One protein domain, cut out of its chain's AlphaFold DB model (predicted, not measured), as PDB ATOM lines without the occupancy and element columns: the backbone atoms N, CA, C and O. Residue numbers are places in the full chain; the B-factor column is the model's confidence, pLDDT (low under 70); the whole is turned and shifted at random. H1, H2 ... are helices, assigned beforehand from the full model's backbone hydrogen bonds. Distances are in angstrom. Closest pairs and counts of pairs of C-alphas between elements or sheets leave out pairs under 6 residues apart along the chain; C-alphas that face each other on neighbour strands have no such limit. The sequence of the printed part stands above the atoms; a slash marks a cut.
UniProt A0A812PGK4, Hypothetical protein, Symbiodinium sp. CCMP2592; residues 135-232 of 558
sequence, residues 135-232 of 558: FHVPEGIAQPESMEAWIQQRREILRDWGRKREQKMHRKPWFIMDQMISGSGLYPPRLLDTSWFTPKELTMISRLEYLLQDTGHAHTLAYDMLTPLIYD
ATOM      1  N   PHE A 135     107.710 107.377  86.956       82.75
ATOM      2  CA  PHE A 135     109.109 106.997  86.776       82.75
ATOM      3  C   PHE A 135     109.986 107.660  87.836       82.75
ATOM      4  O   PHE A 135     109.984 108.885  87.977       82.75
ATOM      5  N   HIS A 136     110.766 106.858  88.560       84.50
ATOM      6  CA  HIS A 136     111.716 107.331  89.569       84.50
ATOM      7  C   HIS A 136     112.996 107.905  88.949       84.50
ATOM      8  O   HIS A 136     113.336 107.636  87.794       84.50
ATOM      9  N   VAL A 137     113.734 108.690  89.740       82.44
ATOM     10  CA  VAL A 137     115.091 109.123  89.385       82.44
ATOM     11  C   VAL A 137     115.997 107.888  89.247       82.44
ATOM     12  O   VAL A 137     116.092 107.117  90.205       82.44
ATOM     13  N   PRO A 138     116.694 107.685  88.109       83.00
ATOM     14  CA  PRO A 138     117.579 106.539  87.936       83.00
ATOM     15  C   PRO A 138     118.693 106.485  88.989       83.00
ATOM     16  O   PRO A 138     119.280 107.510  89.363       83.00
ATOM     17  N   GLU A 139     119.024 105.272  89.434       75.75
ATOM     18  CA  GLU A 139     120.106 105.036  90.389       75.75
ATOM     19  C   GLU A 139     121.443 105.581  89.844       75.75
ATOM     20  O   GLU A 139     121.839 105.303  88.713       75.75
ATOM     21  N   GLY A 140     122.140 106.391  90.650       70.31
ATOM     22  CA  GLY A 140     123.430 107.002  90.292       70.31
ATOM     23  C   GLY A 140     123.370 108.460  89.817       70.31
ATOM     24  O   GLY A 140     124.411 109.110  89.762       70.31
ATOM     25  N   ILE A 141     122.182 109.012  89.549       70.56
ATOM     26  CA  ILE A 141     122.009 110.435  89.177       70.56
ATOM     27  C   ILE A 141     121.865 111.327  90.429       70.56
ATOM     28  O   ILE A 141     122.184 112.510  90.413       70.56
ATOM     29  N   ALA A 142     121.465 110.743  91.562       59.50
ATOM     30  CA  ALA A 142     121.138 111.444  92.807       59.50
ATOM     31  C   ALA A 142     122.329 112.046  93.595       59.50
ATOM     32  O   ALA A 142     122.127 112.511  94.716       59.50
ATOM     33  N   GLN A 143     123.558 112.064  93.056       65.50
ATOM     34  CA  GLN A 143     124.717 112.711  93.705       65.50
ATOM     35  C   GLN A 143     125.308 113.882  92.896       65.50
ATOM     36  O   GLN A 143     126.481 113.849  92.524       65.50
ATOM     37  N   PRO A 144     124.524 114.929  92.611       71.38
ATOM     38  CA  PRO A 144     125.039 116.131  91.976       71.38
ATOM     39  C   PRO A 144     125.905 116.936  92.959       71.38
ATOM     40  O   PRO A 144     125.598 117.043  94.145       71.38
ATOM     41  N   GLU A 145     126.980 117.548  92.457       78.31
ATOM     42  CA  GLU A 145     127.909 118.366  93.259       78.31
ATOM     43  C   GLU A 145     127.253 119.640  93.833       78.31
ATOM     44  O   GLU A 145     127.736 120.216  94.807       78.31
ATOM     45  N   SER A 146     126.151 120.089  93.225       87.94
ATOM     46  CA  SER A 146     125.361 121.260  93.623       87.94
ATOM     47  C   SER A 146     123.903 121.134  93.166       87.94
ATOM     48  O   SER A 146     123.574 120.315  92.305       87.94
ATOM     49  N   MET A 147     123.023 121.982  93.707       88.25
ATOM     50  CA  MET A 147     121.621 122.052  93.278       88.25
ATOM     51  C   MET A 147     121.495 122.530  91.823       88.25
ATOM     52  O   MET A 147     120.651 122.045  91.077       88.25
ATOM     53  N   GLU A 148     122.352 123.447  91.382       89.06
ATOM     54  CA  GLU A 148     122.381 123.913  89.996       89.06
ATOM     55  C   GLU A 148     122.780 122.786  89.033       89.06
ATOM     56  O   GLU A 148     122.147 122.616  87.987       89.06
ATOM     57  N   ALA A 149     123.776 121.973  89.408       89.19
ATOM     58  CA  ALA A 149     124.184 120.804  88.629       89.19
ATOM     59  C   ALA A 149     123.058 119.761  88.543       89.19
ATOM     60  O   ALA A 149     122.799 119.241  87.458       89.19
ATOM     61  N   TRP A 150     122.346 119.517  89.650       89.94
ATOM     62  CA  TRP A 150     121.156 118.660  89.668       89.94
ATOM     63  C   TRP A 150     120.105 119.128  88.663       89.94
ATOM     64  O   TRP A 150     119.644 118.351  87.831       89.94
ATOM     65  N   ILE A 151     119.731 120.410  88.727       90.88
ATOM     66  CA  ILE A 151     118.673 120.987  87.891       90.88
ATOM     67  C   ILE A 151     119.041 120.872  86.410       90.88
ATOM     68  O   ILE A 151     118.186 120.515  85.594       90.88
ATOM     69  N   GLN A 152     120.301 121.142  86.062       90.12
ATOM     70  CA  GLN A 152     120.783 121.031  84.689       90.12
ATOM     71  C   GLN A 152     120.784 119.574  84.203       90.12
ATOM     72  O   GLN A 152     120.236 119.288  83.138       90.12
ATOM     73  N   GLN A 153     121.326 118.650  84.999       91.19
ATOM     74  CA  GLN A 153     121.366 117.225  84.666       91.19
ATOM     75  C   GLN A 153     119.953 116.644  84.512       91.19
ATOM     76  O   GLN A 153     119.657 115.983  83.517       91.19
ATOM     77  N   ARG A 154     119.052 116.951  85.454       92.44
ATOM     78  CA  ARG A 154     117.630 116.593  85.390       92.44
ATOM     79  C   ARG A 154     117.012 117.039  84.070       92.44
ATOM     80  O   ARG A 154     116.374 116.242  83.389       92.44
ATOM     81  N   ARG A 155     117.209 118.304  83.692       90.94
ATOM     82  CA  ARG A 155     116.655 118.871  82.457       90.94
ATOM     83  C   ARG A 155     117.144 118.129  81.216       90.94
ATOM     84  O   ARG A 155     116.355 117.885  80.308       90.94
ATOM     85  N   GLU A 156     118.422 117.773  81.164       91.00
ATOM     86  CA  GLU A 156     119.005 117.037  80.038       91.00
ATOM     87  C   GLU A 156     118.431 115.624  79.909       91.00
ATOM     88  O   GLU A 156     118.087 115.215  78.798       91.00
ATOM     89  N   ILE A 157     118.261 114.918  81.031       92.19
ATOM     90  CA  ILE A 157     117.658 113.578  81.069       92.19
ATOM     91  C   ILE A 157     116.209 113.628  80.607       92.19
ATOM     92  O   ILE A 157     115.827 112.890  79.704       92.19
ATOM     93  N   LEU A 158     115.414 114.532  81.179       91.56
ATOM     94  CA  LEU A 158     114.011 114.673  80.805       91.56
ATOM     95  C   LEU A 158     113.870 115.077  79.334       91.56
ATOM     96  O   LEU A 158     112.992 114.570  78.640       91.56
ATOM     97  N   ARG A 159     114.782 115.914  78.814       88.94
ATOM     98  CA  ARG A 159     114.812 116.227  77.381       88.94
ATOM     99  C   ARG A 159     115.153 115.021  76.509       88.94
ATOM    100  O   ARG A 159     114.641 114.877  75.401       88.94
ATOM    101  N   ASP A 160     116.048 114.160  76.977       90.31
ATOM    102  CA  ASP A 160     116.376 112.918  76.288       90.31
ATOM    103  C   ASP A 160     115.200 111.937  76.279       90.31
ATOM    104  O   ASP A 160     114.871 111.381  75.231       90.31
ATOM    105  N   TRP A 161     114.516 111.789  77.416       89.25
ATOM    106  CA  TRP A 161     113.313 110.969  77.535       89.25
ATOM    107  C   TRP A 161     112.206 111.470  76.614       89.25
ATOM    108  O   TRP A 161     111.632 110.675  75.873       89.25
ATOM    109  N   GLY A 162     111.965 112.782  76.583       85.00
ATOM    110  CA  GLY A 162     111.022 113.397  75.653       85.00
ATOM    111  C   GLY A 162     111.360 113.086  74.191       85.00
ATOM    112  O   GLY A 162     110.506 112.592  73.460       85.00
ATOM    113  N   ARG A 163     112.621 113.264  73.768       84.12
ATOM    114  CA  ARG A 163     113.057 112.946  72.390       84.12
ATOM    115  C   ARG A 163     112.930 111.464  72.040       84.12
ATOM    116  O   ARG A 163     112.540 111.123  70.925       84.12
ATOM    117  N   LYS A 164     113.288 110.562  72.957       85.69
ATOM    118  CA  LYS A 164     113.123 109.113  72.748       85.69
ATOM    119  C   LYS A 164     111.652 108.747  72.621       85.69
ATOM    120  O   LYS A 164     111.294 107.921  71.784       85.69
ATOM    121  N   ARG A 165     110.804 109.398  73.417       79.50
ATOM    122  CA  ARG A 165     109.362 109.199  73.387       79.50
ATOM    123  C   ARG A 165     108.786 109.626  72.041       79.50
ATOM    124  O   ARG A 165     108.085 108.841  71.417       79.50
ATOM    125  N   GLU A 166     109.172 110.800  71.541       75.69
ATOM    126  CA  GLU A 166     108.832 111.279  70.187       75.69
ATOM    127  C   GLU A 166     109.192 110.273  69.095       75.69
ATOM    128  O   GLU A 166     108.415 110.046  68.170       75.69
ATOM    129  N   GLN A 167     110.374 109.662  69.192       75.62
ATOM    130  CA  GLN A 167     110.857 108.695  68.205       75.62
ATOM    131  C   GLN A 167     110.073 107.379  68.216       75.62
ATOM    132  O   GLN A 167     109.989 106.732  67.174       75.62
ATOM    133  N   LYS A 168     109.533 106.973  69.372       71.75
ATOM    134  CA  LYS A 168     108.775 105.723  69.526       71.75
ATOM    135  C   LYS A 168     107.295 105.847  69.172       71.75
ATOM    136  O   LYS A 168     106.636 104.822  69.017       71.75
ATOM    137  N   MET A 169     106.756 107.056  69.038       65.12
ATOM    138  CA  MET A 169     105.359 107.210  68.635       65.12
ATOM    139  C   MET A 169     105.129 106.691  67.213       65.12
ATOM    140  O   MET A 169     105.929 106.943  66.313       65.12
ATOM    141  N   HIS A 170     103.995 106.008  67.006       49.19
ATOM    142  CA  HIS A 170     103.604 105.393  65.726       49.19
ATOM    143  C   HIS A 170     103.656 106.346  64.521       49.19
ATOM    144  O   HIS A 170     103.853 105.908  63.391       49.19
ATOM    145  N   ARG A 171     103.522 107.652  64.754       45.50
ATOM    146  CA  ARG A 171     103.861 108.710  63.804       45.50
ATOM    147  C   ARG A 171     104.900 109.575  64.497       45.50
ATOM    148  O   ARG A 171     104.591 110.060  65.578       45.50
ATOM    149  N   LYS A 172     106.081 109.778  63.889       45.00
ATOM    150  CA  LYS A 172     107.075 110.747  64.379       45.00
ATOM    151  C   LYS A 172     106.377 112.107  64.434       45.00
ATOM    152  O   LYS A 172     106.148 112.694  63.368       45.00
ATOM    153  N   PRO A 173     105.964 112.586  65.615       43.94
ATOM    154  CA  PRO A 173     105.291 113.858  65.711       43.94
ATOM    155  C   PRO A 173     106.350 114.884  65.335       43.94
ATOM    156  O   PRO A 173     107.485 114.801  65.807       43.94
ATOM    157  N   TRP A 174     106.026 115.843  64.472       40.38
ATOM    158  CA  TRP A 174     106.879 117.029  64.428       40.38
ATOM    159  C   TRP A 174     106.799 117.753  65.787       40.38
ATOM    160  O   TRP A 174     107.779 118.375  66.186       40.38
ATOM    161  N   PHE A 175     105.683 117.565  66.518       50.00
ATOM    162  CA  PHE A 175     105.382 118.115  67.841       50.00
ATOM    163  C   PHE A 175     104.457 117.155  68.607       50.00
ATOM    164  O   PHE A 175     103.501 116.640  68.024       50.00
ATOM    165  N   ILE A 176     104.718 116.893  69.891       44.09
ATOM    166  CA  ILE A 176     103.799 116.108  70.724       44.09
ATOM    167  C   ILE A 176     102.793 117.041  71.398       44.09
ATOM    168  O   ILE A 176     103.164 117.958  72.124       44.09
ATOM    169  N   MET A 177     101.508 116.746  71.203       44.75
ATOM    170  CA  MET A 177     100.398 117.549  71.721       44.75
ATOM    171  C   MET A 177     100.085 117.301  73.202       44.75
ATOM    172  O   MET A 177      99.336 118.069  73.784       44.75
ATOM    173  N   ASP A 178     100.653 116.278  73.849       46.75
ATOM    174  CA  ASP A 178     100.371 115.922  75.250       46.75
ATOM    175  C   ASP A 178     101.221 116.647  76.312       46.75
ATOM    176  O   ASP A 178     101.207 116.274  77.488       46.75
ATOM    177  N   GLN A 179     101.946 117.690  75.916       53.47
ATOM    178  CA  GLN A 179     102.841 118.467  76.774       53.47
ATOM    179  C   GLN A 179     102.390 119.912  76.844       53.47
ATOM    180  O   GLN A 179     102.125 120.502  75.810       53.47
ATOM    181  N   MET A 180     102.410 120.506  78.044       50.50
ATOM    182  CA  MET A 180     101.996 121.895  78.286       50.50
ATOM    183  C   MET A 180     102.470 122.911  77.249       50.50
ATOM    184  O   MET A 180     101.765 123.870  76.950       50.50
ATOM    185  N   ILE A 181     103.660 122.680  76.709       54.03
ATOM    186  CA  ILE A 181     104.217 123.415  75.590       54.03
ATOM    187  C   ILE A 181     104.470 122.393  74.481       54.03
ATOM    188  O   ILE A 181     105.107 121.371  74.740       54.03
ATOM    189  N   SER A 182     103.995 122.662  73.261       51.16
ATOM    190  CA  SER A 182     104.344 121.889  72.063       51.16
ATOM    191  C   SER A 182     105.790 122.215  71.666       51.16
ATOM    192  O   SER A 182     106.083 122.923  70.705       51.16
ATOM    193  N   GLY A 183     106.721 121.749  72.493       51.81
ATOM    194  CA  GLY A 183     108.159 121.853  72.300       51.81
ATOM    195  C   GLY A 183     108.737 120.497  71.925       51.81
ATOM    196  O   GLY A 183     108.191 119.454  72.284       51.81
ATOM    197  N   SER A 184     109.854 120.496  71.204       59.81
ATOM    198  CA  SER A 184     110.522 119.239  70.867       59.81
ATOM    199  C   SER A 184     111.241 118.676  72.089       59.81
ATOM    200  O   SER A 184     112.137 119.314  72.653       59.81
ATOM    201  N   GLY A 185     110.896 117.453  72.449       71.94
ATOM    202  CA  GLY A 185     111.596 116.643  73.417       71.94
ATOM    203  C   GLY A 185     111.319 117.005  74.865       71.94
ATOM    204  O   GLY A 185     112.178 116.723  75.687       71.94
ATOM    205  N   LEU A 186     110.186 117.615  75.222       81.75
ATOM    206  CA  LEU A 186     109.835 117.721  76.643       81.75
ATOM    207  C   LEU A 186     109.268 116.372  77.109       81.75
ATOM    208  O   LEU A 186     108.715 115.606  76.329       81.75
ATOM    209  N   TYR A 187     109.463 116.020  78.371       85.81
ATOM    210  CA  TYR A 187     108.814 114.866  78.991       85.81
ATOM    211  C   TYR A 187     107.734 115.369  79.962       85.81
ATOM    212  O   TYR A 187     108.016 116.303  80.719       85.81
ATOM    213  N   PRO A 188     106.507 114.820  79.960       84.12
ATOM    214  CA  PRO A 188     105.432 115.334  80.806       84.12
ATOM    215  C   PRO A 188     105.772 115.254  82.308       84.12
ATOM    216  O   PRO A 188     105.958 114.143  82.813       84.12
ATOM    217  N   PRO A 189     105.838 116.383  83.049       88.56
ATOM    218  CA  PRO A 189     106.165 116.360  84.476       88.56
ATOM    219  C   PRO A 189     105.194 115.536  85.322       88.56
ATOM    220  O   PRO A 189     105.611 114.936  86.304       88.56
ATOM    221  N   ARG A 190     103.922 115.452  84.923       85.94
ATOM    222  CA  ARG A 190     102.916 114.610  85.583       85.94
ATOM    223  C   ARG A 190     103.232 113.107  85.630       85.94
ATOM    224  O   ARG A 190     102.619 112.402  86.412       85.94
ATOM    225  N   LEU A 191     104.132 112.606  84.774       85.06
ATOM    226  CA  LEU A 191     104.536 111.188  84.744       85.06
ATOM    227  C   LEU A 191     105.767 110.910  85.619       85.06
ATOM    228  O   LEU A 191     106.304 109.800  85.621       85.06
ATOM    229  N   LEU A 192     106.274 111.935  86.301       88.75
ATOM    230  CA  LEU A 192     107.448 111.842  87.152       88.75
ATOM    231  C   LEU A 192     107.028 111.591  88.592       88.75
ATOM    232  O   LEU A 192     106.114 112.230  89.108       88.75
ATOM    233  N   ASP A 193     107.753 110.705  89.265       90.00
ATOM    234  CA  ASP A 193     107.624 110.555  90.709       90.00
ATOM    235  C   ASP A 193     108.100 111.820  91.456       90.00
ATOM    236  O   ASP A 193     108.950 112.581  90.985       90.00
ATOM    237  N   THR A 194     107.593 112.005  92.674       90.19
ATOM    238  CA  THR A 194     107.943 113.103  93.588       90.19
ATOM    239  C   THR A 194     109.452 113.262  93.818       90.19
ATOM    240  O   THR A 194     109.912 114.383  94.040       90.19
ATOM    241  N   SER A 195     110.243 112.185  93.694       90.44
ATOM    242  CA  SER A 195     111.712 112.221  93.795       90.44
ATOM    243  C   SER A 195     112.406 113.119  92.759       90.44
ATOM    244  O   SER A 195     113.534 113.555  92.992       90.44
ATOM    245  N   TRP A 196     111.749 113.452  91.644       92.56
ATOM    246  CA  TRP A 196     112.282 114.371  90.630       92.56
ATOM    247  C   TRP A 196     112.217 115.849  91.025       92.56
ATOM    248  O   TRP A 196     112.871 116.693  90.395       92.56
ATOM    249  N   PHE A 197     111.427 116.177  92.046       93.44
ATOM    250  CA  PHE A 197     111.096 117.543  92.415       93.44
ATOM    251  C   PHE A 197     111.839 117.963  93.679       93.44
ATOM    252  O   PHE A 197     111.946 117.238  94.665       93.44
ATOM    253  N   THR A 198     112.358 119.184  93.660       93.12
ATOM    254  CA  THR A 198     112.956 119.797  94.845       93.12
ATOM    255  C   THR A 198     111.877 120.098  95.896       93.12
ATOM    256  O   THR A 198     110.715 120.316  95.543       93.12
ATOM    257  N   PRO A 199     112.233 120.247  97.187       94.12
ATOM    258  CA  PRO A 199     111.268 120.646  98.217       94.12
ATOM    259  C   PRO A 199     110.533 121.961  97.900       94.12
ATOM    260  O   PRO A 199     109.362 122.141  98.245       94.12
ATOM    261  N   LYS A 200     111.214 122.885  97.205       95.25
ATOM    262  CA  LYS A 200     110.629 124.147  96.741       95.25
ATOM    263  C   LYS A 200     109.567 123.908  95.664       95.25
ATOM    264  O   LYS A 200     108.497 124.499  95.748       95.25
ATOM    265  N   GLU A 201     109.845 123.046  94.690       95.94
ATOM    266  CA  GLU A 201     108.899 122.692  93.622       95.94
ATOM    267  C   GLU A 201     107.700 121.910  94.161       95.94
ATOM    268  O   GLU A 201     106.577 122.224  93.793       95.94
ATOM    269  N   LEU A 202     107.895 120.989  95.110       96.19
ATOM    270  CA  LEU A 202     106.782 120.302  95.783       96.19
ATOM    271  C   LEU A 202     105.862 121.292  96.514       96.19
ATOM    272  O   LEU A 202     104.642 121.195  96.432       96.19
ATOM    273  N   THR A 203     106.435 122.319  97.150       97.38
ATOM    274  CA  THR A 203     105.646 123.406  97.757       97.38
ATOM    275  C   THR A 203     104.880 124.216  96.701       97.38
ATOM    276  O   THR A 203     103.761 124.664  96.955       97.38
ATOM    277  N   MET A 204     105.465 124.430  95.515       97.75
ATOM    278  CA  MET A 204     104.776 125.078  94.394       97.75
ATOM    279  C   MET A 204     103.619 124.216  93.890       97.75
ATOM    280  O   MET A 204     102.527 124.753  93.735       97.75
ATOM    281  N   ILE A 205     103.832 122.906  93.714       96.12
ATOM    282  CA  ILE A 205     102.804 121.942  93.295       96.12
ATOM    283  C   ILE A 205     101.612 122.019  94.240       96.12
ATOM    284  O   ILE A 205     100.524 122.347  93.788       96.12
ATOM    285  N   SER A 206     101.803 121.879  95.556       96.56
ATOM    286  CA  SER A 206     100.680 121.935  96.507       96.56
ATOM    287  C   SER A 206      99.901 123.258  96.461       96.56
ATOM    288  O   SER A 206      98.687 123.291  96.661       96.56
ATOM    289  N   ARG A 207     100.575 124.384  96.186       97.62
ATOM    290  CA  ARG A 207      99.905 125.686  96.019       97.62
ATOM    291  C   ARG A 207      99.149 125.780  94.693       97.62
ATOM    292  O   ARG A 207      98.079 126.386  94.661       97.62
ATOM    293  N   LEU A 208      99.700 125.213  93.623       95.56
ATOM    294  CA  LEU A 208      99.050 125.128  92.316       95.56
ATOM    295  C   LEU A 208      97.826 124.210  92.375       95.56
ATOM    296  O   LEU A 208      96.786 124.588  91.855       95.56
ATOM    297  N   GLU A 209      97.899 123.079  93.076       94.44
ATOM    298  CA  GLU A 209      96.756 122.186  93.306       94.44
ATOM    299  C   GLU A 209      95.593 122.926  93.970       94.44
ATOM    300  O   GLU A 209      94.455 122.847  93.520       94.44
ATOM    301  N   TYR A 210      95.880 123.722  95.001       94.31
ATOM    302  CA  TYR A 210      94.854 124.543  95.637       94.31
ATOM    303  C   TYR A 210      94.253 125.579  94.673       94.31
ATOM    304  O   TYR A 210      93.038 125.748  94.621       94.31
ATOM    305  N   LEU A 211      95.093 126.258  93.882       92.94
ATOM    306  CA  LEU A 211      94.642 127.250  92.898       92.94
ATOM    307  C   LEU A 211      93.788 126.623  91.781       92.94
ATOM    308  O   LEU A 211      92.884 127.270  91.258       92.94
ATOM    309  N   LEU A 212      94.083 125.379  91.407       90.19
ATOM    310  CA  LEU A 212      93.490 124.684  90.266       90.19
ATOM    311  C   LEU A 212      92.328 123.763  90.662       90.19
ATOM    312  O   LEU A 212      91.807 123.066  89.795       90.19
ATOM    313  N   GLN A 213      91.882 123.759  91.923       88.94
ATOM    314  CA  GLN A 213      90.805 122.883  92.418       88.94
ATOM    315  C   GLN A 213      89.532 122.922  91.544       88.94
ATOM    316  O   GLN A 213      88.943 121.881  91.258       88.94
ATOM    317  N   ASP A 214      89.170 124.099  91.019       83.56
ATOM    318  CA  ASP A 214      87.951 124.317  90.222       83.56
ATOM    319  C   ASP A 214      88.053 123.772  88.780       83.56
ATOM    320  O   ASP A 214      87.109 123.870  87.991       83.56
ATOM    321  N   THR A 215      89.207 123.208  88.408       81.25
ATOM    322  CA  THR A 215      89.414 122.541  87.113       81.25
ATOM    323  C   THR A 215      88.989 121.072  87.113       81.25
ATOM    324  O   THR A 215      88.972 120.455  86.054       81.25
ATOM    325  N   GLY A 216      88.696 120.493  88.284       79.38
ATOM    326  CA  GLY A 216      88.365 119.071  88.440       79.38
ATOM    327  C   GLY A 216      89.568 118.120  88.403       79.38
ATOM    328  O   GLY A 216      89.423 116.955  88.752       79.38
ATOM    329  N   HIS A 217      90.764 118.604  88.051       78.94
ATOM    330  CA  HIS A 217      91.967 117.778  87.901       78.94
ATOM    331  C   HIS A 217      93.242 118.486  88.378       78.94
ATOM    332  O   HIS A 217      94.303 118.464  87.745       78.94
ATOM    333  N   ALA A 218      93.123 119.155  89.519       85.38
ATOM    334  CA  ALA A 218      94.144 120.056  90.026       85.38
ATOM    335  C   ALA A 218      95.512 119.398  90.250       85.38
ATOM    336  O   ALA A 218      96.527 120.037  89.992       85.38
ATOM    337  N   HIS A 219      95.528 118.134  90.692       87.00
ATOM    338  CA  HIS A 219      96.749 117.369  90.942       87.00
ATOM    339  C   HIS A 219      97.628 117.305  89.693       87.00
ATOM    340  O   HIS A 219      98.702 117.890  89.644       87.00
ATOM    341  N   THR A 220      97.127 116.680  88.632       83.06
ATOM    342  CA  THR A 220      97.896 116.446  87.411       83.06
ATOM    343  C   THR A 220      98.276 117.749  86.710       83.06
ATOM    344  O   THR A 220      99.403 117.900  86.235       83.06
ATOM    345  N   LEU A 221      97.364 118.728  86.716       84.38
ATOM    346  CA  LEU A 221      97.639 120.061  86.194       84.38
ATOM    347  C   LEU A 221      98.753 120.771  86.969       84.38
ATOM    348  O   LEU A 221      99.578 121.429  86.351       84.38
ATOM    349  N   ALA A 222      98.821 120.644  88.294       91.00
ATOM    350  CA  ALA A 222      99.841 121.319  89.092       91.00
ATOM    351  C   ALA A 222     101.271 120.876  88.741       91.00
ATOM    352  O   ALA A 222     102.167 121.720  88.682       91.00
ATOM    353  N   TYR A 223     101.476 119.583  88.467       90.31
ATOM    354  CA  TYR A 223     102.764 119.064  87.992       90.31
ATOM    355  C   TYR A 223     103.115 119.631  86.628       90.31
ATOM    356  O   TYR A 223     104.204 120.175  86.438       90.31
ATOM    357  N   ASP A 224     102.176 119.530  85.689       86.75
ATOM    358  CA  ASP A 224     102.384 120.037  84.346       86.75
ATOM    359  C   ASP A 224     102.694 121.538  84.385       86.75
ATOM    360  O   ASP A 224     103.638 121.957  83.715       86.75
ATOM    361  N   MET A 225     102.018 122.330  85.233       89.31
ATOM    362  CA  MET A 225     102.209 123.786  85.347       89.31
ATOM    363  C   MET A 225     103.651 124.204  85.623       89.31
ATOM    364  O   MET A 225     104.040 125.286  85.195       89.31
ATOM    365  N   LEU A 226     104.476 123.346  86.231       91.38
ATOM    366  CA  LEU A 226     105.905 123.598  86.434       91.38
ATOM    367  C   LEU A 226     106.769 123.463  85.170       91.38
ATOM    368  O   LEU A 226     107.962 123.770  85.226       91.38
ATOM    369  N   THR A 227     106.211 123.038  84.034       89.94
ATOM    370  CA  THR A 227     106.932 122.848  82.761       89.94
ATOM    371  C   THR A 227     107.842 124.036  82.413       89.94
ATOM    372  O   THR A 227     109.022 123.792  82.137       89.94
ATOM    373  N   PRO A 228     107.400 125.313  82.493       90.50
ATOM    374  CA  PRO A 228     108.277 126.433  82.172       90.50
ATOM    375  C   PRO A 228     109.499 126.536  83.090       90.50
ATOM    376  O   PRO A 228     110.590 126.866  82.630       90.50
ATOM    377  N   LEU A 229     109.351 126.193  84.372       91.75
ATOM    378  CA  LEU A 229     110.442 126.219  85.344       91.75
ATOM    379  C   LEU A 229     111.425 125.055  85.130       91.75
ATOM    380  O   LEU A 229     112.640 125.259  85.113       91.75
ATOM    381  N   ILE A 230     110.909 123.837  84.937       91.88
ATOM    382  CA  ILE A 230     111.723 122.619  84.777       91.88
ATOM    383  C   ILE A 230     112.601 122.719  83.523       91.88
ATOM    384  O   ILE A 230     113.802 122.423  83.560       91.88
ATOM    385  N   TYR A 231     112.020 123.194  82.422       89.88
ATOM    386  CA  TYR A 231     112.678 123.234  81.118       89.88
ATOM    387  C   TYR A 231     113.330 124.572  80.767       89.88
ATOM    388  O   TYR A 231     113.931 124.655  79.691       89.88
ATOM    389  N   ASP A 232     113.269 125.551  81.678       90.56
ATOM    390  CA  ASP A 232     113.785 126.917  81.507       90.56
ATOM    391  C   ASP A 232     113.217 127.587  80.251       90.56
ATOM    392  O   ASP A 232     113.944 128.019  79.357       90.56
TER     393      ASP A 232
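What this domain is: This is residues 135 to 232 of the 558 residues of the protein "Hypothetical protein" of Symbiodinium sp. CCMP2592 (UniProt A0A812PGK4). The long helix H1 makes one side of the domain and the shorter H2 the opposite side, with H3 packed on H2 and the small H4 between this pair and H1. The long link from H1 to H2, residues 169 to 198, swings out beyond the end of H1 and then passes through the middle. The printed part has 98 residues with four named helices, in the order H1, H2, H3, H4, and no named strand. The class is all helix, though under half of the residues, 48 of 98, are in named elements. The whole is compact, with a radius of gyration of the C-alphas of 14.0 A and spans of 37 by 36 by 21 A.

How they stand to each other: H1, residues 147 to 168, only just touches H4, residues 227 to 231, with 3 pairs of C-alphas within 8 A. H1 does so with residues 151 to 155 alone, and the closest C-alphas, those of Arg 155 and Tyr 231, are 6.1 A apart. H3, residues 218 to 225, and H4 meet only through their link. H3 touches H2, residues 199 to 211, at a steep tilt of 54 degrees, opposite ways; their closest C-alphas, those of Glu 209 and Ala 218, are 4.7 A apart. H1 is apart from H2 and H3, and H2 is apart from H4. In H1, H2, H3 and H4 every O i to N i+4 pair is within hydrogen-bond range.

Where its parts are: H1 measures 31.6 A from C-alpha 147 at (121.621, 122.052, 93.278) to C-alpha 168 at (108.775, 105.723, 69.526). H2 measures 18.7 A, H3 10.0 A and H4 6.0 A, ending with C-alpha 231 at (112.678, 123.234, 81.118).

The domain as a whole: The two C-alphas farthest apart, those of Glu 145 and Asp 214, are 40.5 A apart. The printed part has no cut. The link from H1 to H2 is long, with 30 residues. Mean pLDDT of the printed part is 80.8, with residues 142 to 143 and 169 to 184 under 70.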